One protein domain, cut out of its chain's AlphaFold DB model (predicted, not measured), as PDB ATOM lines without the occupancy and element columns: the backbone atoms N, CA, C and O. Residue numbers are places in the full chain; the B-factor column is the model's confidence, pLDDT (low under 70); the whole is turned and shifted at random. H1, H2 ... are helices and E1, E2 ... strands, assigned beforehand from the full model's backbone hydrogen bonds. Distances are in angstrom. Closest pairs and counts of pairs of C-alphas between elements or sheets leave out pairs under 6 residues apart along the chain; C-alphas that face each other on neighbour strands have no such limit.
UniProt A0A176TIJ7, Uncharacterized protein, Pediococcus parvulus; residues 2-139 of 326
ATOM      1  N   ARG A   2     -74.622  17.969  19.107       57.88
ATOM      2  CA  ARG A   2     -73.951  18.285  17.818       57.88
ATOM      3  C   ARG A   2     -72.553  18.927  17.926       57.88
ATOM      4  O   ARG A   2     -71.737  18.736  17.031       57.88
ATOM      5  N   ARG A   3     -72.257  19.684  18.993       59.53
ATOM      6  CA  ARG A   3     -70.937  20.331  19.189       59.53
ATOM      7  C   ARG A   3     -69.851  19.345  19.637       59.53
ATOM      8  O   ARG A   3     -68.767  19.366  19.067       59.53
ATOM      9  N   SER A   4     -70.162  18.450  20.576       56.62
ATOM     10  CA  SER A   4     -69.236  17.404  21.035       56.62
ATOM     11  C   SER A   4     -68.888  16.417  19.916       56.62
ATOM     12  O   SER A   4     -67.724  16.077  19.748       56.62
ATOM     13  N   PHE A   5     -69.857  16.053  19.070       62.44
ATOM     14  CA  PHE A   5     -69.627  15.186  17.909       62.44
ATOM     15  C   PHE A   5     -68.692  15.814  16.853       62.44
ATOM     16  O   PHE A   5     -67.801  15.150  16.332       62.44
ATOM     17  N   ARG A   6     -68.830  17.122  16.578       64.19
ATOM     18  CA  ARG A   6     -67.934  17.850  15.656       64.19
ATOM     19  C   ARG A   6     -66.504  17.982  16.191       64.19
ATOM     20  O   ARG A   6     -65.569  17.986  15.396       64.19
ATOM     21  N   LEU A   7     -66.331  18.109  17.507       63.81
ATOM     22  CA  LEU A   7     -65.008  18.147  18.145       63.81
ATOM     23  C   LEU A   7     -64.319  16.777  18.075       63.81
ATOM     24  O   LEU A   7     -63.141  16.702  17.734       63.81
ATOM     25  N   LEU A   8     -65.075  15.702  18.299       65.56
ATOM     26  CA  LEU A   8     -64.576  14.327  18.246       65.56
ATOM     27  C   LEU A   8     -64.144  13.931  16.820       65.56
ATOM     28  O   LEU A   8     -63.072  13.361  16.634       65.56
ATOM     29  N   LEU A   9     -64.906  14.338  15.798       64.81
ATOM     30  CA  LEU A   9     -64.554  14.115  14.389       64.81
ATOM     31  C   LEU A   9     -63.264  14.850  13.974       64.81
ATOM     32  O   LEU A   9     -62.434  14.284  13.266       64.81
ATOM     33  N   LYS A  10     -63.055  16.089  14.443       63.66
ATOM     34  CA  LYS A  10     -61.819  16.849  14.174       63.66
ATOM     35  C   LYS A  10     -60.583  16.184  14.788       63.66
ATOM     36  O   LYS A  10     -59.538  16.149  14.150       63.66
ATOM     37  N   MET A  11     -60.709  15.628  15.992       61.25
ATOM     38  CA  MET A  11     -59.616  14.927  16.673       61.25
ATOM     39  C   MET A  11     -59.181  13.659  15.919       61.25
ATOM     40  O   MET A  11     -57.985  13.418  15.768       61.25
ATOM     41  N   ILE A  12     -60.135  12.891  15.383       66.19
ATOM     42  CA  ILE A  12     -59.851  11.683  14.587       66.19
ATOM     43  C   ILE A  12     -59.092  12.031  13.298       66.19
ATOM     44  O   ILE A  12     -58.114  11.366  12.963       66.19
ATOM     45  N   VAL A  13     -59.488  13.101  12.601       58.38
ATOM     46  CA  VAL A  13     -58.803  13.558  11.378       58.38
ATOM     47  C   VAL A  13     -57.369  14.007  11.676       58.38
ATOM     48  O   VAL A  13     -56.461  13.692  10.911       58.38
ATOM     49  N   ILE A  14     -57.137  14.686  12.804       57.69
ATOM     50  CA  ILE A  14     -55.790  15.099  13.226       57.69
ATOM     51  C   ILE A  14     -54.919  13.882  13.555       57.69
ATOM     52  O   ILE A  14     -53.782  13.835  13.099       57.69
ATOM     53  N   LEU A  15     -55.439  12.884  14.279       55.16
ATOM     54  CA  LEU A  15     -54.715  11.639  14.577       55.16
ATOM     55  C   LEU A  15     -54.388  10.840  13.312       55.16
ATOM     56  O   LEU A  15     -53.291  10.301  13.199       55.16
ATOM     57  N   PHE A  16     -55.305  10.803  12.344       64.38
ATOM     58  CA  PHE A  16     -55.062  10.176  11.049       64.38
ATOM     59  C   PHE A  16     -53.969  10.911  10.261       64.38
ATOM     60  O   PHE A  16     -53.040  10.277   9.773       64.38
ATOM     61  N   LEU A  17     -54.021  12.247  10.192       45.25
ATOM     62  CA  LEU A  17     -52.988  13.057   9.538       45.25
ATOM     63  C   LEU A  17     -51.628  12.932  10.239       45.25
ATOM     64  O   LEU A  17     -50.613  12.806   9.562       45.25
ATOM     65  N   LEU A  18     -51.598  12.890  11.574       44.22
ATOM     66  CA  LEU A  18     -50.393  12.593  12.355       44.22
ATOM     67  C   LEU A  18     -49.869  11.192  12.045       44.22
ATOM     68  O   LEU A  18     -48.677  11.040  11.816       44.22
ATOM     69  N   GLY A  19     -50.744  10.190  11.964       53.03
ATOM     70  CA  GLY A  19     -50.385   8.830  11.566       53.03
ATOM     71  C   GLY A  19     -49.789   8.770  10.158       53.03
ATOM     72  O   GLY A  19     -48.770   8.117   9.961       53.03
ATOM     73  N   VAL A  20     -50.360   9.504   9.200       63.78
ATOM     74  CA  VAL A  20     -49.852   9.602   7.823       63.78
ATOM     75  C   VAL A  20     -48.506  10.328   7.773       63.78
ATOM     76  O   VAL A  20     -47.588   9.851   7.109       63.78
ATOM     77  N   VAL A  21     -48.345  11.440   8.498       56.72
ATOM     78  CA  VAL A  21     -47.077  12.186   8.575       56.72
ATOM     79  C   VAL A  21     -45.995  11.351   9.260       56.72
ATOM     80  O   VAL A  21     -44.890  11.246   8.738       56.72
ATOM     81  N   VAL A  22     -46.311  10.704  10.384       59.81
ATOM     82  CA  VAL A  22     -45.398   9.802  11.102       59.81
ATOM     83  C   VAL A  22     -45.015   8.618  10.216       59.81
ATOM     84  O   VAL A  22     -43.831   8.326  10.089       59.81
ATOM     85  N   HIS A  23     -45.973   7.986   9.534       62.25
ATOM     86  CA  HIS A  23     -45.703   6.903   8.588       62.25
ATOM     87  C   HIS A  23     -44.801   7.363   7.433       62.25
ATOM     88  O   HIS A  23     -43.832   6.686   7.094       62.25
ATOM     89  N   TYR A  24     -45.068   8.540   6.866       65.44
ATOM     90  CA  TYR A  24     -44.265   9.120   5.794       65.44
ATOM     91  C   TYR A  24     -42.831   9.444   6.244       65.44
ATOM     92  O   TYR A  24     -41.880   9.121   5.531       65.44
ATOM     93  N   VAL A  25     -42.657  10.027   7.435       62.12
ATOM     94  CA  VAL A  25     -41.340  10.321   8.024       62.12
ATOM     95  C   VAL A  25     -40.579   9.031   8.341       62.12
ATOM     96  O   VAL A  25     -39.409   8.919   7.983       62.12
ATOM     97  N   ILE A  26     -41.232   8.030   8.942       67.62
ATOM     98  CA  ILE A  26     -40.622   6.723   9.232       67.62
ATOM     99  C   ILE A  26     -40.164   6.041   7.937       67.62
ATOM    100  O   ILE A  26     -39.024   5.589   7.866       67.62
ATOM    101  N   ASN A  27     -41.001   6.017   6.896       71.62
ATOM    102  CA  ASN A  27     -40.671   5.364   5.628       71.62
ATOM    103  C   ASN A  27     -39.548   6.094   4.861       71.62
ATOM    104  O   ASN A  27     -38.671   5.455   4.283       71.62
ATOM    105  N   ARG A  28     -39.523   7.438   4.892       73.62
ATOM    106  CA  ARG A  28     -38.400   8.247   4.372       73.62
ATOM    107  C   ARG A  28     -37.094   7.927   5.102       73.62
ATOM    108  O   ARG A  28     -36.074   7.735   4.441       73.62
ATOM    109  N   ASN A  29     -37.131   7.860   6.433       79.06
ATOM    110  CA  ASN A  29     -35.961   7.567   7.260       79.06
ATOM    111  C   ASN A  29     -35.449   6.138   7.027       79.06
ATOM    112  O   ASN A  29     -34.248   5.944   6.880       79.06
ATOM    113  N   GLU A  30     -36.349   5.158   6.906       84.19
ATOM    114  CA  GLU A  30     -36.008   3.765   6.587       84.19
ATOM    115  C   GLU A  30     -35.270   3.661   5.248       84.19
ATOM    116  O   GLU A  30     -34.173   3.108   5.193       84.19
ATOM    117  N   ILE A  31     -35.805   4.258   4.177       80.88
ATOM    118  CA  ILE A  31     -35.154   4.250   2.857       80.88
ATOM    119  C   ILE A  31     -33.791   4.956   2.903       80.88
ATOM    120  O   ILE A  31     -32.827   4.457   2.318       80.88
ATOM    121  N   ALA A  32     -33.686   6.088   3.604       84.69
ATOM    122  CA  ALA A  32     -32.424   6.811   3.757       84.69
ATOM    123  C   ALA A  32     -31.365   5.982   4.509       84.69
ATOM    124  O   ALA A  32     -30.194   5.973   4.123       84.69
ATOM    125  N   ASP A  33     -31.766   5.246   5.548       89.06
ATOM    126  CA  ASP A  33     -30.875   4.350   6.284       89.06
ATOM    127  C   ASP A  33     -30.401   3.181   5.415       89.06
ATOM    128  O   ASP A  33     -29.209   2.876   5.398       89.06
ATOM    129  N   ILE A  34     -31.299   2.570   4.636       87.81
ATOM    130  CA  ILE A  34     -30.943   1.508   3.687       87.81
ATOM    131  C   ILE A  34     -29.950   2.017   2.633       87.81
ATOM    132  O   ILE A  34     -28.938   1.365   2.369       87.81
ATOM    133  N   GLN A  35     -30.194   3.198   2.061       84.69
ATOM    134  CA  GLN A  35     -29.274   3.818   1.106       84.69
ATOM    135  C   GLN A  35     -27.891   4.044   1.723       84.69
ATOM    136  O   GLN A  35     -26.886   3.728   1.087       84.69
ATOM    137  N   ARG A  36     -27.830   4.517   2.973       88.69
ATOM    138  CA  ARG A  36     -26.565   4.707   3.696       88.69
ATOM    139  C   ARG A  36     -25.822   3.386   3.892       88.69
ATOM    140  O   ARG A  36     -24.616   3.333   3.673       88.69
ATOM    141  N   VAL A  37     -26.526   2.315   4.263       90.75
ATOM    142  CA  VAL A  37     -25.930   0.979   4.433       90.75
ATOM    143  C   VAL A  37     -25.299   0.486   3.126       90.75
ATOM    144  O   VAL A  37     -24.164   0.012   3.137       90.75
ATOM    145  N   VAL A  38     -25.986   0.644   1.989       89.06
ATOM    146  CA  VAL A  38     -25.437   0.238   0.686       89.06
ATOM    147  C   VAL A  38     -24.271   1.130   0.247       89.06
ATOM    148  O   VAL A  38     -23.298   0.628  -0.308       89.06
ATOM    149  N   GLN A  39     -24.325   2.436   0.526       87.94
ATOM    150  CA  GLN A  39     -23.218   3.356   0.238       87.94
ATOM    151  C   GLN A  39     -21.948   2.982   1.009       87.94
ATOM    152  O   GLN A  39     -20.873   2.938   0.418       87.94
ATOM    153  N   VAL A  40     -22.065   2.660   2.300       90.56
ATOM    154  CA  VAL A  40     -20.925   2.196   3.109       90.56
ATOM    155  C   VAL A  40     -20.371   0.879   2.563       90.56
ATOM    156  O   VAL A  40     -19.158   0.709   2.471       90.56
ATOM    157  N   TYR A  41     -21.239  -0.042   2.139       90.81
ATOM    158  CA  TYR A  41     -20.807  -1.284   1.499       90.81
ATOM    159  C   TYR A  41     -20.026  -1.039   0.198       90.81
ATOM    160  O   TYR A  41     -18.959  -1.620   0.007       90.81
ATOM    161  N   ASP A  42     -20.514  -0.153  -0.675       88.44
ATOM    162  CA  ASP A  42     -19.818   0.233  -1.910       88.44
ATOM    163  C   ASP A  42     -18.462   0.898  -1.611       88.44
ATOM    164  O   ASP A  42     -17.458   0.553  -2.231       88.44
ATOM    165  N   GLN A  43     -18.391   1.766  -0.596       90.56
ATOM    166  CA  GLN A  43     -17.134   2.368  -0.132       90.56
ATOM    167  C   GLN A  43     -16.141   1.318   0.382       90.56
ATOM    168  O   GLN A  43     -14.956   1.369   0.043       90.56
ATOM    169  N   ASN A  44     -16.607   0.337   1.159       92.44
ATOM    170  CA  ASN A  44     -15.755  -0.748   1.638       92.44
ATOM    171  C   ASN A  44     -15.283  -1.648   0.486       92.44
ATOM    172  O   ASN A  44     -14.136  -2.080   0.490       92.44
ATOM    173  N   MET A  45     -16.112  -1.891  -0.535       91.12
ATOM    174  CA  MET A  45     -15.696  -2.622  -1.741       91.12
ATOM    175  C   MET A  45     -14.653  -1.841  -2.551       91.12
ATOM    176  O   MET A  45     -13.662  -2.421  -2.992       91.12
ATOM    177  N   GLN A  46     -14.842  -0.528  -2.712       91.06
ATOM    178  CA  GLN A  46     -13.909   0.370  -3.404       91.06
ATOM    179  C   GLN A  46     -12.540   0.431  -2.720       91.06
ATOM    180  O   GLN A  46     -11.509   0.342  -3.385       91.06
ATOM    181  N   SER A  47     -12.544   0.546  -1.392       92.56
ATOM    182  CA  SER A  47     -11.341   0.574  -0.550       92.56
ATOM    183  C   SER A  47     -10.787  -0.813  -0.215       92.56
ATOM    184  O   SER A  47      -9.741  -0.905   0.420       92.56
ATOM    185  N   GLN A  48     -11.458  -1.885  -0.652       93.62
ATOM    186  CA  GLN A  48     -11.097  -3.277  -0.362       93.62
ATOM    187  C   GLN A  48     -11.024  -3.588   1.145       93.62
ATOM    188  O   GLN A  48     -10.251  -4.438   1.590       93.62
ATOM    189  N   ASN A  49     -11.857  -2.921   1.945       93.75
ATOM    190  CA  ASN A  49     -11.992  -3.158   3.378       93.75
ATOM    191  C   ASN A  49     -12.848  -4.410   3.640       93.75
ATOM    192  O   ASN A  49     -14.013  -4.347   4.046       93.75
ATOM    193  N   PHE A  50     -12.260  -5.577   3.368       93.00
ATOM    194  CA  PHE A  50     -12.955  -6.861   3.463       93.00
ATOM    195  C   PHE A  50     -13.317  -7.256   4.895       93.00
ATOM    196  O   PHE A  50     -14.253  -8.027   5.086       93.00
ATOM    197  N   VAL A  51     -12.629  -6.711   5.904       93.00
ATOM    198  CA  VAL A  51     -12.979  -6.927   7.314       93.00
ATOM    199  C   VAL A  51     -14.376  -6.376   7.590       93.00
ATOM    200  O   VAL A  51     -15.241  -7.099   8.082       93.00
ATOM    201  N   ASP A  52     -14.626  -5.125   7.207       89.75
ATOM    202  CA  ASP A  52     -15.923  -4.490   7.445       89.75
ATOM    203  C   ASP A  52     -17.012  -5.026   6.493       89.75
ATOM    204  O   ASP A  52     -18.189  -5.030   6.849       89.75
ATOM    205  N   ILE A  53     -16.636  -5.555   5.320       90.31
ATOM    206  CA  ILE A  53     -17.559  -6.295   4.439       90.31
ATOM    207  C   ILE A  53     -17.957  -7.651   5.023       90.31
ATOM    208  O   ILE A  53     -19.058  -8.105   4.759       90.31
ATOM    209  N   LEU A  54     -17.090  -8.346   5.758       90.31
ATOM    210  CA  LEU A  54     -17.398  -9.683   6.284       90.31
ATOM    211  C   LEU A  54     -18.010  -9.636   7.691       90.31
ATOM    212  O   LEU A  54     -18.670 -10.589   8.113       90.31
ATOM    213  N   SER A  55     -17.832  -8.532   8.420       86.44
ATOM    214  CA  SER A  55     -18.344  -8.380   9.783       86.44
ATOM    215  C   SER A  55     -19.859  -8.174   9.788       86.44
ATOM    216  O   SER A  55     -20.370  -7.186   9.275       86.44
ATOM    217  N   HIS A  56     -20.609  -9.121  10.352       72.56
ATOM    218  CA  HIS A  56     -22.079  -9.102  10.329       72.56
ATOM    219  C   HIS A  56     -22.690  -8.100  11.318       72.56
ATOM    220  O   HIS A  56     -23.768  -7.548  11.096       72.56
ATOM    221  N   ASP A  57     -22.007  -7.847  12.430       69.62
ATOM    222  CA  ASP A  57     -22.491  -7.011  13.522       69.62
ATOM    223  C   ASP A  57     -21.467  -5.975  14.007       69.62
ATOM    224  O   ASP A  57     -21.821  -5.148  14.849       69.62
ATOM    225  N   GLY A  58     -20.272  -5.943  13.416       67.69
ATOM    226  CA  GLY A  58     -19.128  -5.156  13.872       67.69
ATOM    227  C   GLY A  58     -18.118  -5.980  14.675       67.69
ATOM    228  O   GLY A  58     -17.043  -5.468  14.984       67.69
ATOM    229  N   THR A  59     -18.416  -7.249  14.993       73.88
ATOM    230  CA  THR A  59     -17.446  -8.147  15.627       73.88
ATOM    231  C   THR A  59     -16.313  -8.481  14.662       73.88
ATOM    232  O   THR A  59     -16.519  -8.792  13.483       73.88
ATOM    233  N   LYS A  60     -15.089  -8.388  15.181       82.50
ATOM    234  CA  LYS A  60     -13.852  -8.768  14.502       82.50
ATOM    235  C   LYS A  60     -13.248  -9.921  15.289       82.50
ATOM    236  O   LYS A  60     -13.197  -9.879  16.516       82.50
ATOM    237  N   ASN A  61     -12.868 -10.978  14.588       88.81
ATOM    238  CA  ASN A  61     -12.178 -12.120  15.168       88.81
ATOM    239  C   ASN A  61     -11.094 -12.593  14.198       88.81
ATOM    240  O   ASN A  61     -11.150 -12.292  13.004       88.81
ATOM    241  N   MET A  62     -10.132 -13.361  14.710       88.31
ATOM    242  CA  MET A  62      -8.980 -13.815  13.924       88.31
ATOM    243  C   MET A  62      -9.398 -14.561  12.651       88.31
ATOM    244  O   MET A  62      -8.874 -14.304  11.573       88.31
ATOM    245  N   ALA A  63     -10.413 -15.427  12.733       89.81
ATOM    246  CA  ALA A  63     -10.870 -16.209  11.588       89.81
ATOM    247  C   ALA A  63     -11.462 -15.344  10.458       89.81
ATOM    248  O   ALA A  63     -11.361 -15.720   9.284       89.81
ATOM    249  N   LEU A  64     -12.100 -14.218  10.796       91.25
ATOM    250  CA  LEU A  64     -12.622 -13.234   9.850       91.25
ATOM    251  C   LEU A  64     -11.487 -12.414   9.236       91.25
ATOM    252  O   LEU A  64     -11.460 -12.249   8.019       91.25
ATOM    253  N   GLU A  65     -10.542 -11.949  10.050       90.88
ATOM    254  CA  GLU A  65      -9.384 -11.174   9.587       90.88
ATOM    255  C   GLU A  65      -8.510 -11.981   8.623       90.88
ATOM    256  O   GLU A  65      -8.162 -11.492   7.551       90.88
ATOM    257  N   GLU A  66      -8.259 -13.258   8.921       89.50
ATOM    258  CA  GLU A  66      -7.579 -14.177   8.003       89.50
ATOM    259  C   GLU A  66      -8.316 -14.317   6.662       89.50
ATOM    260  O   GLU A  66      -7.700 -14.374   5.596       89.50
ATOM    261  N   THR A  67      -9.650 -14.372   6.700       91.25
ATOM    262  CA  THR A  67     -10.483 -14.473   5.490       91.25
ATOM    263  C   THR A  67     -10.406 -13.185   4.676       91.25
ATOM    264  O   THR A  67     -10.180 -13.230   3.466       91.25
ATOM    265  N   ALA A  68     -10.532 -12.033   5.336       91.75
ATOM    266  CA  ALA A  68     -10.410 -10.717   4.721       91.75
ATOM    267  C   ALA A  68      -9.028 -10.517   4.076       91.75
ATOM    268  O   ALA A  68      -8.941 -10.055   2.938       91.75
ATOM    269  N   GLN A  69      -7.960 -10.947   4.752       86.75
ATOM    270  CA  GLN A  69      -6.597 -10.866   4.232       86.75
ATOM    271  C   GLN A  69      -6.408 -11.721   2.973       86.75
ATOM    272  O   GLN A  69      -5.766 -11.282   2.016       86.75
ATOM    273  N   LYS A  70      -7.009 -12.916   2.917       86.50
ATOM    274  CA  LYS A  70      -7.000 -13.741   1.697       86.50
ATOM    275  C   LYS A  70      -7.717 -13.057   0.532       86.50
ATOM    276  O   LYS A  70      -7.222 -13.108  -0.592       86.50
ATOM    277  N   TYR A  71      -8.845 -12.385   0.776       92.12
ATOM    278  CA  TYR A  71      -9.507 -11.585  -0.261       92.12
ATOM    279  C   TYR A  71      -8.633 -10.431  -0.746       92.12
ATOM    280  O   TYR A  71      -8.513 -10.245  -1.956       92.12
ATOM    281  N   PHE A  72      -7.970  -9.716   0.165       87.44
ATOM    282  CA  PHE A  72      -7.021  -8.662  -0.193       87.44
ATOM    283  C   PHE A  72      -5.899  -9.189  -1.095       87.44
ATOM    284  O   PHE A  72      -5.638  -8.627  -2.158       87.44
ATOM    285  N   GLN A  73      -5.297 -10.327  -0.741       83.62
ATOM    286  CA  GLN A  73      -4.269 -10.975  -1.561       83.62
ATOM    287  C   GLN A  73      -4.790 -11.385  -2.945       83.62
ATOM    288  O   GLN A  73      -4.112 -11.157  -3.945       83.62
ATOM    289  N   ILE A  74      -6.000 -11.948  -3.027       87.94
ATOM    290  CA  ILE A  74      -6.642 -12.329  -4.295       87.94
ATOM    291  C   ILE A  74      -6.884 -11.101  -5.180       87.94
ATOM    292  O   ILE A  74      -6.526 -11.117  -6.358       87.94
ATOM    293  N   PHE A  75      -7.457 -10.029  -4.629       91.56
ATOM    294  CA  PHE A  75      -7.728  -8.801  -5.378       91.56
ATOM    295  C   PHE A  75      -6.428  -8.130  -5.836       91.56
ATOM    296  O   PHE A  75      -6.341  -7.705  -6.990       91.56
ATOM    297  N   ASN A  76      -5.391  -8.123  -4.996       84.31
ATOM    298  CA  ASN A  76      -4.065  -7.633  -5.367       84.31
ATOM    299  C   ASN A  76      -3.430  -8.478  -6.489       84.31
ATOM    300  O   ASN A  76      -2.983  -7.939  -7.500       84.31
ATOM    301  N   ALA A  77      -3.474  -9.810  -6.383       80.75
ATOM    302  CA  ALA A  77      -2.967 -10.715  -7.417       80.75
ATOM    303  C   ALA A  77      -3.689 -10.528  -8.765       80.75
ATOM    304  O   ALA A  77      -3.064 -10.585  -9.828       80.75
ATOM    305  N   MET A  78      -4.994 -10.243  -8.730       87.25
ATOM    306  CA  MET A  78      -5.785  -9.890  -9.911       87.25
ATOM    307  C   MET A  78      -5.482  -8.482 -10.455       87.25
ATOM    308  O   MET A  78      -5.864  -8.178 -11.586       87.25
ATOM    309  N   GLY A  79      -4.826  -7.613  -9.681       87.62
ATOM    310  CA  GLY A  79      -4.672  -6.189  -9.986       87.62
ATOM    311  C   GLY A  79      -6.003  -5.434  -9.959       87.62
ATOM    312  O   GLY A  79      -6.239  -4.568 -10.798       87.62
ATOM    313  N   ALA A  80      -6.914  -5.805  -9.058       92.44
ATOM    314  CA  ALA A  80      -8.250  -5.229  -8.987       92.44
ATOM    315  C   ALA A  80      -8.208  -3.742  -8.582       92.44
ATOM    316  O   ALA A  80      -7.736  -3.399  -7.499       92.44
ATOM    317  N   LYS A  81      -8.739  -2.863  -9.442       91.75
ATOM    318  CA  LYS A  81      -8.964  -1.428  -9.165       91.75
ATOM    319  C   LYS A  81     -10.276  -0.955  -9.783       91.75
ATOM    320  O   LYS A  81     -10.880  -1.678 -10.579       91.75
ATOM    321  N   ASP A  82     -10.695   0.264  -9.452       93.56
ATOM    322  CA  ASP A  82     -11.947   0.872  -9.924       93.56
ATOM    323  C   ASP A  82     -13.147  -0.070  -9.716       93.56
ATOM    324  O   ASP A  82     -13.896  -0.383 -10.649       93.56
ATOM    325  N   ILE A  83     -13.253  -0.611  -8.500       93.56
ATOM    326  CA  ILE A  83     -14.299  -1.553  -8.105       93.56
ATOM    327  C   ILE A  83     -15.575  -0.754  -7.868       93.56
ATOM    328  O   ILE A  83     -15.593   0.122  -7.019       93.56
ATOM    329  N   HIS A  84     -16.645  -1.045  -8.597       87.06
ATOM    330  CA  HIS A  84     -17.904  -0.318  -8.462       87.06
ATOM    331  C   HIS A  84     -19.102  -1.252  -8.514       87.06
ATOM    332  O   HIS A  84     -19.172  -2.155  -9.362       87.06
ATOM    333  N   LEU A  85     -20.086  -0.951  -7.674       90.62
ATOM    334  CA  LEU A  85     -21.437  -1.471  -7.800       90.62
ATOM    335  C   LEU A  85     -22.183  -0.701  -8.899       90.62
ATOM    336  O   LEU A  85     -22.209   0.528  -8.928       90.62
ATOM    337  N   LYS A  86     -22.802  -1.422  -9.833       87.12
ATOM    338  CA  LYS A  86     -23.616  -0.856 -10.918       87.12
ATOM    339  C   LYS A  86     -25.009  -1.450 -10.916       87.12
ATOM    340  O   LYS A  86     -25.187  -2.598 -10.520       87.12
ATOM    341  N   ASN A  87     -25.973  -0.694 -11.438       87.56
ATOM    342  CA  ASN A  87     -27.355  -1.141 -11.622       87.56
ATOM    343  C   ASN A  87     -27.949  -1.744 -10.338       87.56
ATOM    344  O   ASN A  87     -28.516  -2.834 -10.374       87.56
ATOM    345  N   LEU A  88     -27.756  -1.057  -9.207       87.94
ATOM    346  CA  LEU A  88     -28.307  -1.479  -7.926       87.94
ATOM    347  C   LEU A  88     -29.838  -1.499  -8.007       87.94
ATOM    348  O   LEU A  88     -30.463  -0.496  -8.349       87.94
ATOM    349  N   GLN A  89     -30.421  -2.638  -7.663       87.44
ATOM    350  CA  GLN A  89     -31.855  -2.842  -7.493       87.44
ATOM    351  C   GLN A  89     -32.115  -3.201  -6.038       87.44
ATOM    352  O   GLN A  89     -31.328  -3.941  -5.448       87.44
ATOM    353  N   LEU A  90     -33.194  -2.672  -5.473       88.69
ATOM    354  CA  LEU A  90     -33.574  -2.861  -4.081       88.69
ATOM    355  C   LEU A  90     -35.072  -3.154  -4.020       88.69
ATOM    356  O   LEU A  90     -35.875  -2.323  -4.439       88.69
ATOM    357  N   ASP A  91     -35.422  -4.292  -3.438       88.38
ATOM    358  CA  ASP A  91     -36.788  -4.775  -3.304       88.38
ATOM    359  C   ASP A  91     -37.101  -5.021  -1.827       88.38
ATOM    360  O   ASP A  91     -36.334  -5.663  -1.107       88.38
ATOM    361  N   ARG A  92     -38.234  -4.503  -1.348       89.62
ATOM    362  CA  ARG A  92     -38.697  -4.768   0.019       89.62
ATOM    363  C   ARG A  92     -39.416  -6.112   0.053       89.62
ATOM    364  O   ARG A  92     -40.398  -6.301  -0.659       89.62
ATOM    365  N   VAL A  93     -38.961  -7.019   0.912       89.94
ATOM    366  CA  VAL A  93     -39.537  -8.356   1.088       89.94
ATOM    367  C   VAL A  93     -39.968  -8.505   2.542       89.94
ATOM    368  O   VAL A  93     -39.159  -8.757   3.429       89.94
ATOM    369  N   GLN A  94     -41.268  -8.332   2.792       87.25
ATOM    370  CA  GLN A  94     -41.860  -8.362   4.136       87.25
ATOM    371  C   GLN A  94     -41.166  -7.389   5.112       87.25
ATOM    372  O   GLN A  94     -41.447  -6.192   5.097       87.25
ATOM    373  N   ASN A  95     -40.279  -7.909   5.964       88.31
ATOM    374  CA  ASN A  95     -39.573  -7.212   7.037       88.31
ATOM    375  C   ASN A  95     -38.077  -6.973   6.752       88.31
ATOM    376  O   ASN A  95     -37.371  -6.462   7.622       88.31
ATOM    377  N   HIS A  96     -37.589  -7.337   5.566       92.06
ATOM    378  CA  HIS A  96     -36.211  -7.117   5.137       92.06
ATOM    379  C   HIS A  96     -36.173  -6.564   3.709       92.06
ATOM    380  O   HIS A  96     -37.200  -6.406   3.046       92.06
ATOM    381  N   TYR A  97     -34.973  -6.244   3.236       92.31
ATOM    382  CA  TYR A  97     -34.750  -5.850   1.852       92.31
ATOM    383  C   TYR A  97     -33.845  -6.855   1.158       92.31
ATOM    384  O   TYR A  97     -32.867  -7.324   1.736       92.31
ATOM    385  N   GLN A  98     -34.140  -7.138  -0.101       92.25
ATOM    386  CA  GLN A  98     -33.234  -7.820  -1.010       92.25
ATOM    387  C   GLN A  98     -32.642  -6.791  -1.957       92.25
ATOM    388  O   GLN A  98     -33.327  -5.869  -2.395       92.25
ATOM    389  N   PHE A  99     -31.365  -6.938  -2.283       90.25
ATOM    390  CA  PHE A  99     -30.739  -6.090  -3.282       90.25
ATOM    391  C   PHE A  99     -29.912  -6.905  -4.258       90.25
ATOM    392  O   PHE A  99     -29.393  -7.975  -3.932       90.25
ATOM    393  N   SER A 100     -29.783  -6.381  -5.473       91.44
ATOM    394  CA  SER A 100     -28.905  -6.950  -6.482       91.44
ATOM    395  C   SER A 100     -28.126  -5.880  -7.226       91.44
ATOM    396  O   SER A 100     -28.577  -4.747  -7.347       91.44
ATOM    397  N   TYR A 101     -26.938  -6.229  -7.701       90.69
ATOM    398  CA  TYR A 101     -26.067  -5.314  -8.432       90.69
ATOM    399  C   TYR A 101     -25.152  -6.066  -9.396       90.69
ATOM    400  O   TYR A 101     -24.980  -7.286  -9.335       90.69
ATOM    401  N   GLN A 102     -24.531  -5.299 -10.284       93.88
ATOM    402  CA  GLN A 102     -23.400  -5.712 -11.099       93.88
ATOM    403  C   GLN A 102     -22.109  -5.245 -10.436       93.88
ATOM    404  O   GLN A 102     -21.926  -4.047 -10.232       93.88
ATOM    405  N   LEU A 103     -21.195  -6.166 -10.138       92.69
ATOM    406  CA  LEU A 103     -19.860  -5.802  -9.664       92.69
ATOM    407  C   LEU A 103     -18.948  -5.624 -10.873       92.69
ATOM    408  O   LEU A 103     -18.786  -6.557 -11.659       92.69
ATOM    409  N   ALA A 104     -18.357  -4.445 -11.040       94.00
ATOM    410  CA  ALA A 104     -17.424  -4.155 -12.124       94.00
ATOM    411  C   ALA A 104     -16.077  -3.695 -11.565       94.00
ATOM    412  O   ALA A 104     -16.049  -2.901 -10.637       94.00
ATOM    413  N   MET A 105     -14.977  -4.153 -12.160       94.94
ATOM    414  CA  MET A 105     -13.618  -3.740 -11.790       94.94
ATOM    415  C   MET A 105     -12.680  -3.783 -13.002       94.94
ATOM    416  O   MET A 105     -12.959  -4.463 -13.998       94.94
ATOM    417  N   LYS A 106     -11.562  -3.060 -12.940       95.56
ATOM    418  CA  LYS A 106     -10.397  -3.284 -13.810       95.56
ATOM    419  C   LYS A 106      -9.471  -4.320 -13.167       95.56
ATOM    420  O   LYS A 106      -9.472  -4.460 -11.952       95.56
ATOM    421  N   SER A 107      -8.708  -5.042 -13.982       94.50
ATOM    422  CA  SER A 107      -7.755  -6.072 -13.549       94.50
ATOM    423  C   SER A 107      -6.625  -6.233 -14.571       94.50
ATOM    424  O   SER A 107      -6.738  -5.699 -15.680       94.50
ATOM    425  N   LYS A 108      -5.618  -7.059 -14.255       86.81
ATOM    426  CA  LYS A 108      -4.503  -7.408 -15.160       86.81
ATOM    427  C   LYS A 108      -4.943  -8.036 -16.488       86.81
ATOM    428  O   LYS A 108      -4.227  -7.957 -17.473       86.81
ATOM    429  N   ILE A 109      -6.132  -8.643 -16.541       93.31
ATOM    430  CA  ILE A 109      -6.697  -9.216 -17.777       93.31
ATOM    431  C   ILE A 109      -7.776  -8.312 -18.394       93.31
ATOM    432  O   ILE A 109      -8.614  -8.769 -19.168       93.31
ATOM    433  N   GLY A 110      -7.827  -7.033 -18.019       94.12
ATOM    434  CA  GLY A 110      -8.841  -6.077 -18.462       94.12
ATOM    435  C   GLY A 110     -10.052  -5.982 -17.529       94.12
ATOM    436  O   GLY A 110      -9.988  -6.302 -16.345       94.12
ATOM    437  N   LYS A 111     -11.177  -5.478 -18.047       94.81
ATOM    438  CA  LYS A 111     -12.400  -5.269 -17.248       94.81
ATOM    439  C   LYS A 111     -13.051  -6.607 -16.895       94.81
ATOM    440  O   LYS A 111     -13.303  -7.416 -17.786       94.81
ATOM    441  N   ILE A 112     -13.384  -6.786 -15.622       94.94
ATOM    442  CA  ILE A 112     -14.123  -7.936 -15.093       94.94
ATOM    443  C   ILE A 112     -15.489  -7.465 -14.617       94.94
ATOM    444  O   ILE A 112     -15.634  -6.350 -14.108       94.94
ATOM    445  N   ARG A 113     -16.502  -8.308 -14.831       94.81
ATOM    446  CA  ARG A 113     -17.871  -8.056 -14.392       94.81
ATOM    447  C   ARG A 113     -18.513  -9.319 -13.842       94.81
ATOM    448  O   ARG A 113     -18.462 -10.360 -14.490       94.81
ATOM    449  N   PHE A 114     -19.187  -9.183 -12.708       94.00
ATOM    450  CA  PHE A 114     -20.159 -10.153 -12.219       94.00
ATOM    451  C   PHE A 114     -21.556  -9.578 -12.445       94.00
ATOM    452  O   PHE A 114     -21.891  -8.522 -11.913       94.00
ATOM    453  N   ASN A 115     -22.350 -10.242 -13.290       91.56
ATOM    454  CA  ASN A 115     -23.586  -9.669 -13.839       91.56
ATOM    455  C   ASN A 115     -24.738  -9.573 -12.834       91.56
ATOM    456  O   ASN A 115     -25.652  -8.776 -13.034       91.56
ATOM    457  N   ARG A 116     -24.729 -10.409 -11.795       91.94
ATOM    458  CA  ARG A 116     -25.752 -10.394 -10.754       91.94
ATOM    459  C   ARG A 116     -25.163 -10.931  -9.462       91.94
ATOM    460  O   ARG A 116     -24.879 -12.119  -9.354       91.94
ATOM    461  N   VAL A 117     -24.989 -10.038  -8.503       92.19
ATOM    462  CA  VAL A 117     -24.665 -10.352  -7.114       92.19
ATOM    463  C   VAL A 117     -25.864  -9.955  -6.273       92.19
ATOM    464  O   VAL A 117     -26.485  -8.933  -6.556       92.19
ATOM    465  N   THR A 118     -26.222 -10.774  -5.290       92.06
ATOM    466  CA  THR A 118     -27.413 -10.575  -4.457       92.06
ATOM    467  C   THR A 118     -27.050 -10.602  -2.985       92.06
ATOM    468  O   THR A 118     -26.255 -11.448  -2.563       92.06
ATOM    469  N   GLY A 119     -27.691  -9.740  -2.207       90.62
ATOM    470  CA  GLY A 119     -27.578  -9.703  -0.757       90.62
ATOM    471  C   GLY A 119     -28.906  -9.341  -0.106       90.62
ATOM    472  O   GLY A 119     -29.892  -9.036  -0.781       90.62
ATOM    473  N   GLU A 120     -28.908  -9.369   1.219       92.88
ATOM    474  CA  GLU A 120     -30.073  -9.051   2.037       92.88
ATOM    475  C   GLU A 120     -29.706  -7.995   3.074       92.88
ATOM    476  O   GLU A 120     -28.566  -7.949   3.539       92.88
ATOM    477  N   ILE A 121     -30.665  -7.150   3.442       92.50
ATOM    478  CA  ILE A 121     -30.521  -6.136   4.483       92.50
ATOM    479  C   ILE A 121     -31.593  -6.387   5.532       92.50
ATOM    480  O   ILE A 121     -32.790  -6.277   5.258       92.50
ATOM    481  N   TRP A 122     -31.146  -6.703   6.741       91.94
ATOM    482  CA  TRP A 122     -31.989  -7.052   7.875       91.94
ATOM    483  C   TRP A 122     -31.859  -6.016   8.981       91.94
ATOM    484  O   TRP A 122     -30.817  -5.379   9.156       91.94
ATOM    485  N   LYS A 123     -32.927  -5.855   9.762       90.06
ATOM    486  CA  LYS A 123     -32.900  -5.013  10.954       90.06
ATOM    487  C   LYS A 123     -32.380  -5.831  12.135       90.06
ATOM    488  O   LYS A 123     -33.102  -6.650  12.691       90.06
ATOM    489  N   LEU A 124     -31.127  -5.597  12.520       86.62
ATOM    490  CA  LEU A 124     -30.451  -6.268  13.632       86.62
ATOM    491  C   LEU A 124     -30.233  -5.265  14.769       86.62
ATOM    492  O   LEU A 124     -29.604  -4.224  14.569       86.62
ATOM    493  N   HIS A 125     -30.756  -5.556  15.964       86.12
ATOM    494  CA  HIS A 125     -30.668  -4.668  17.136       86.12
ATOM    495  C   HIS A 125     -31.117  -3.221  16.837       86.12
ATOM    496  O   HIS A 125     -30.456  -2.248  17.196       86.12
ATOM    497  N   GLY A 126     -32.224  -3.077  16.102       86.19
ATOM    498  CA  GLY A 126     -32.799  -1.777  15.742       86.19
ATOM    499  C   GLY A 126     -32.112  -1.044  14.582       86.19
ATOM    500  O   GLY A 126     -32.641  -0.025  14.145       86.19
ATOM    501  N   LYS A 127     -31.002  -1.562  14.036       88.56
ATOM    502  CA  LYS A 127     -30.252  -0.954  12.924       88.56
ATOM    503  C   LYS A 127     -30.304  -1.831  11.675       88.56
ATOM    504  O   LYS A 127     -30.183  -3.049  11.767       88.56
ATOM    505  N   TRP A 128     -30.453  -1.216  10.508       90.25
ATOM    506  CA  TRP A 128     -30.341  -1.922   9.232       90.25
ATOM    507  C   TRP A 128     -28.887  -2.318   8.964       90.25
ATOM    508  O   TRP A 128     -27.985  -1.493   9.110       90.25
ATOM    509  N   LYS A 129     -28.657  -3.580   8.598       89.88
ATOM    510  CA  LYS A 129     -27.335  -4.138   8.284       89.88
ATOM    511  C   LYS A 129     -27.440  -5.121   7.126       89.88
ATOM    512  O   LYS A 129     -28.434  -5.833   7.011       89.88
ATOM    513  N   ILE A 130     -26.408  -5.171   6.287       90.25
ATOM    514  CA  ILE A 130     -26.291  -6.202   5.255       90.25
ATOM    515  C   ILE A 130     -25.957  -7.536   5.926       90.25
ATOM    516  O   ILE A 130     -25.076  -7.604   6.784       90.25
ATOM    517  N   LEU A 131     -26.650  -8.598   5.519       89.00
ATOM    518  CA  LEU A 131     -26.273  -9.963   5.856       89.00
ATOM    519  C   LEU A 131     -25.081 -10.365   4.984       89.00
ATOM    520  O   LEU A 131     -25.230 -10.758   3.826       89.00
ATOM    521  N   ASN A 132     -23.892 -10.180   5.542       85.44
ATOM    522  CA  ASN A 132     -22.642 -10.277   4.814       85.44
ATOM    523  C   ASN A 132     -22.318 -11.716   4.391       85.44
ATOM    524  O   ASN A 132     -22.582 -12.684   5.090       85.44
ATOM    525  N   SER A 133     -21.736 -11.886   3.208       87.56
ATOM    526  CA  SER A 133     -21.367 -13.213   2.718       87.56
ATOM    527  C   SER A 133     -20.244 -13.126   1.698       87.56
ATOM    528  O   SER A 133     -20.226 -12.236   0.850       87.56
ATOM    529  N   GLU A 134     -19.346 -14.108   1.726       91.38
ATOM    530  CA  GLU A 134     -18.258 -14.289   0.757       91.38
ATOM    531  C   GLU A 134     -18.737 -14.231  -0.706       91.38
ATOM    532  O   GLU A 134     -18.080 -13.629  -1.562       91.38
ATOM    533  N   LYS A 135     -19.947 -14.746  -0.986       91.19
ATOM    534  CA  LYS A 135     -20.572 -14.725  -2.323       91.19
ATOM    535  C   LYS A 135     -20.806 -13.314  -2.876       91.19
ATOM    536  O   LYS A 135     -21.015 -13.161  -4.077       91.19
ATOM    537  N   MET A 136     -20.813 -12.303  -2.007       91.38
ATOM    538  CA  MET A 136     -21.009 -10.902  -2.376       91.38
ATOM    539  C   MET A 136     -19.701 -10.225  -2.813       91.38
ATOM    540  O   MET A 136     -19.736  -9.222  -3.524       91.38
ATOM    541  N   ILE A 137     -18.551 -10.798  -2.437       91.75
ATOM    542  CA  ILE A 137     -17.219 -10.317  -2.820       91.75
ATOM    543  C   ILE A 137     -16.799 -10.959  -4.148       91.75
ATOM    544  O   ILE A 137     -16.520 -10.262  -5.123       91.75
ATOM    545  N   ILE A 138     -16.798 -12.297  -4.198       91.88
ATOM    546  CA  ILE A 138     -16.597 -13.085  -5.420       91.88
ATOM    547  C   ILE A 138     -17.662 -14.192  -5.445       91.88
ATOM    548  O   ILE A 138     -17.608 -15.111  -4.623       91.88
ATOM    549  N   PRO A 139     -18.624 -14.149  -6.382       90.31
ATOM    550  CA  PRO A 139     -19.655 -15.175  -6.484       90.31
ATOM    551  C   PRO A 139     -19.069 -16.584  -6.616       90.31
ATOM    552  O   PRO A 139     -18.165 -16.816  -7.418       90.31
TER     553      PRO A 139
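Overview. This is residues 2 to 139 of the 326 residues of an uncharacterized protein of Pediococcus parvulus (UniProt A0A176TIJ7). One very long helix, H1, sticks out as a free arm over residues 2 to 29, and its other end, residues 30 to 46, packs on one face of a curled sheet of four strands. H2 and H3, two shorter helices, sit at the end of this body farthest from Arg 2. The printed part has 138 residues, with H1, H2, H3, E1, E2, E3 and E4 in this order; the sheet runs E1, E2, E3, E4, antiparallel throughout, and the class is mixed, helices and strands. The whole is only just loose, close to extended, with a radius of gyration of the C-alphas of 21.5 A and spans of 81 by 32 by 21 A, the arm making the length.

Along the chain. H1, residues 2 to 46, begins with C-alpha 2 at (-73.951, 18.285, 17.818) and is 66.2 A long. H2 is residues 50 to 54, 6.0 A. H3 is residues 62 to 78, 24.4 A. E1 is residues 81 to 93, 33.0 A, and bends by 51 degrees at residue 87. E2 is residues 96 to 107, 34.1 A. E3 is residues 110 to 124, 38.7 A, and bends by 57 degrees at residue 115. E4, residues 127 to 130, 10.1 A, ends with C-alpha 130 at (-26.291, -6.202, 5.255).

Arrangement. H1 is on the sheet at a height of 14.7 A, in two layers, a helix on one face of a sheet. Its closest C-alphas to E1 are those of Gln 46 and Ile 83, 5.1 A, and to E4 those of Ile 34 and Trp 128, 6.5 A. On the local plane H1 runs slantwise to E3 at 36 degrees. With residues 41 to 45 alone H1 touches H2, the closest C-alphas being those of Asn 44 and Ile 53, 6.5 A. H2 touches H3, closest at Phe 50 and Ala 68, 4.8 A between C-alphas. H3 only grazes the sheet, with residues 75 to 78. H1 and H3 are apart. The strands form a meander, each the antiparallel neighbour of the one before, in hairpins. Within hydrogen-bond range are N 91 and O 98 of E1 and E2, 2.8 A, N 103 and O 114 of E2 and E3, 3.0 A, and N 124 and O 127 of E3 and E4, 2.8 A. Pairing is staggered: E3 pairs with E2 over residues 110 to 121 and with E4 over 121 to 124. In H1, H2 and H3 every O i to N i+4 pair is within hydrogen-bond range.

Size, cuts and confidence. The C-alphas farthest apart, of Arg 2 and Lys 108, are 81.1 A apart. Without residues 2 to 29 the body spans 41 by 33 by 19 A. The printed part has no cut and no long link. Mean pLDDT of the printed part is 83.7; residues 2 to 26 and 57 to 58 are under 70.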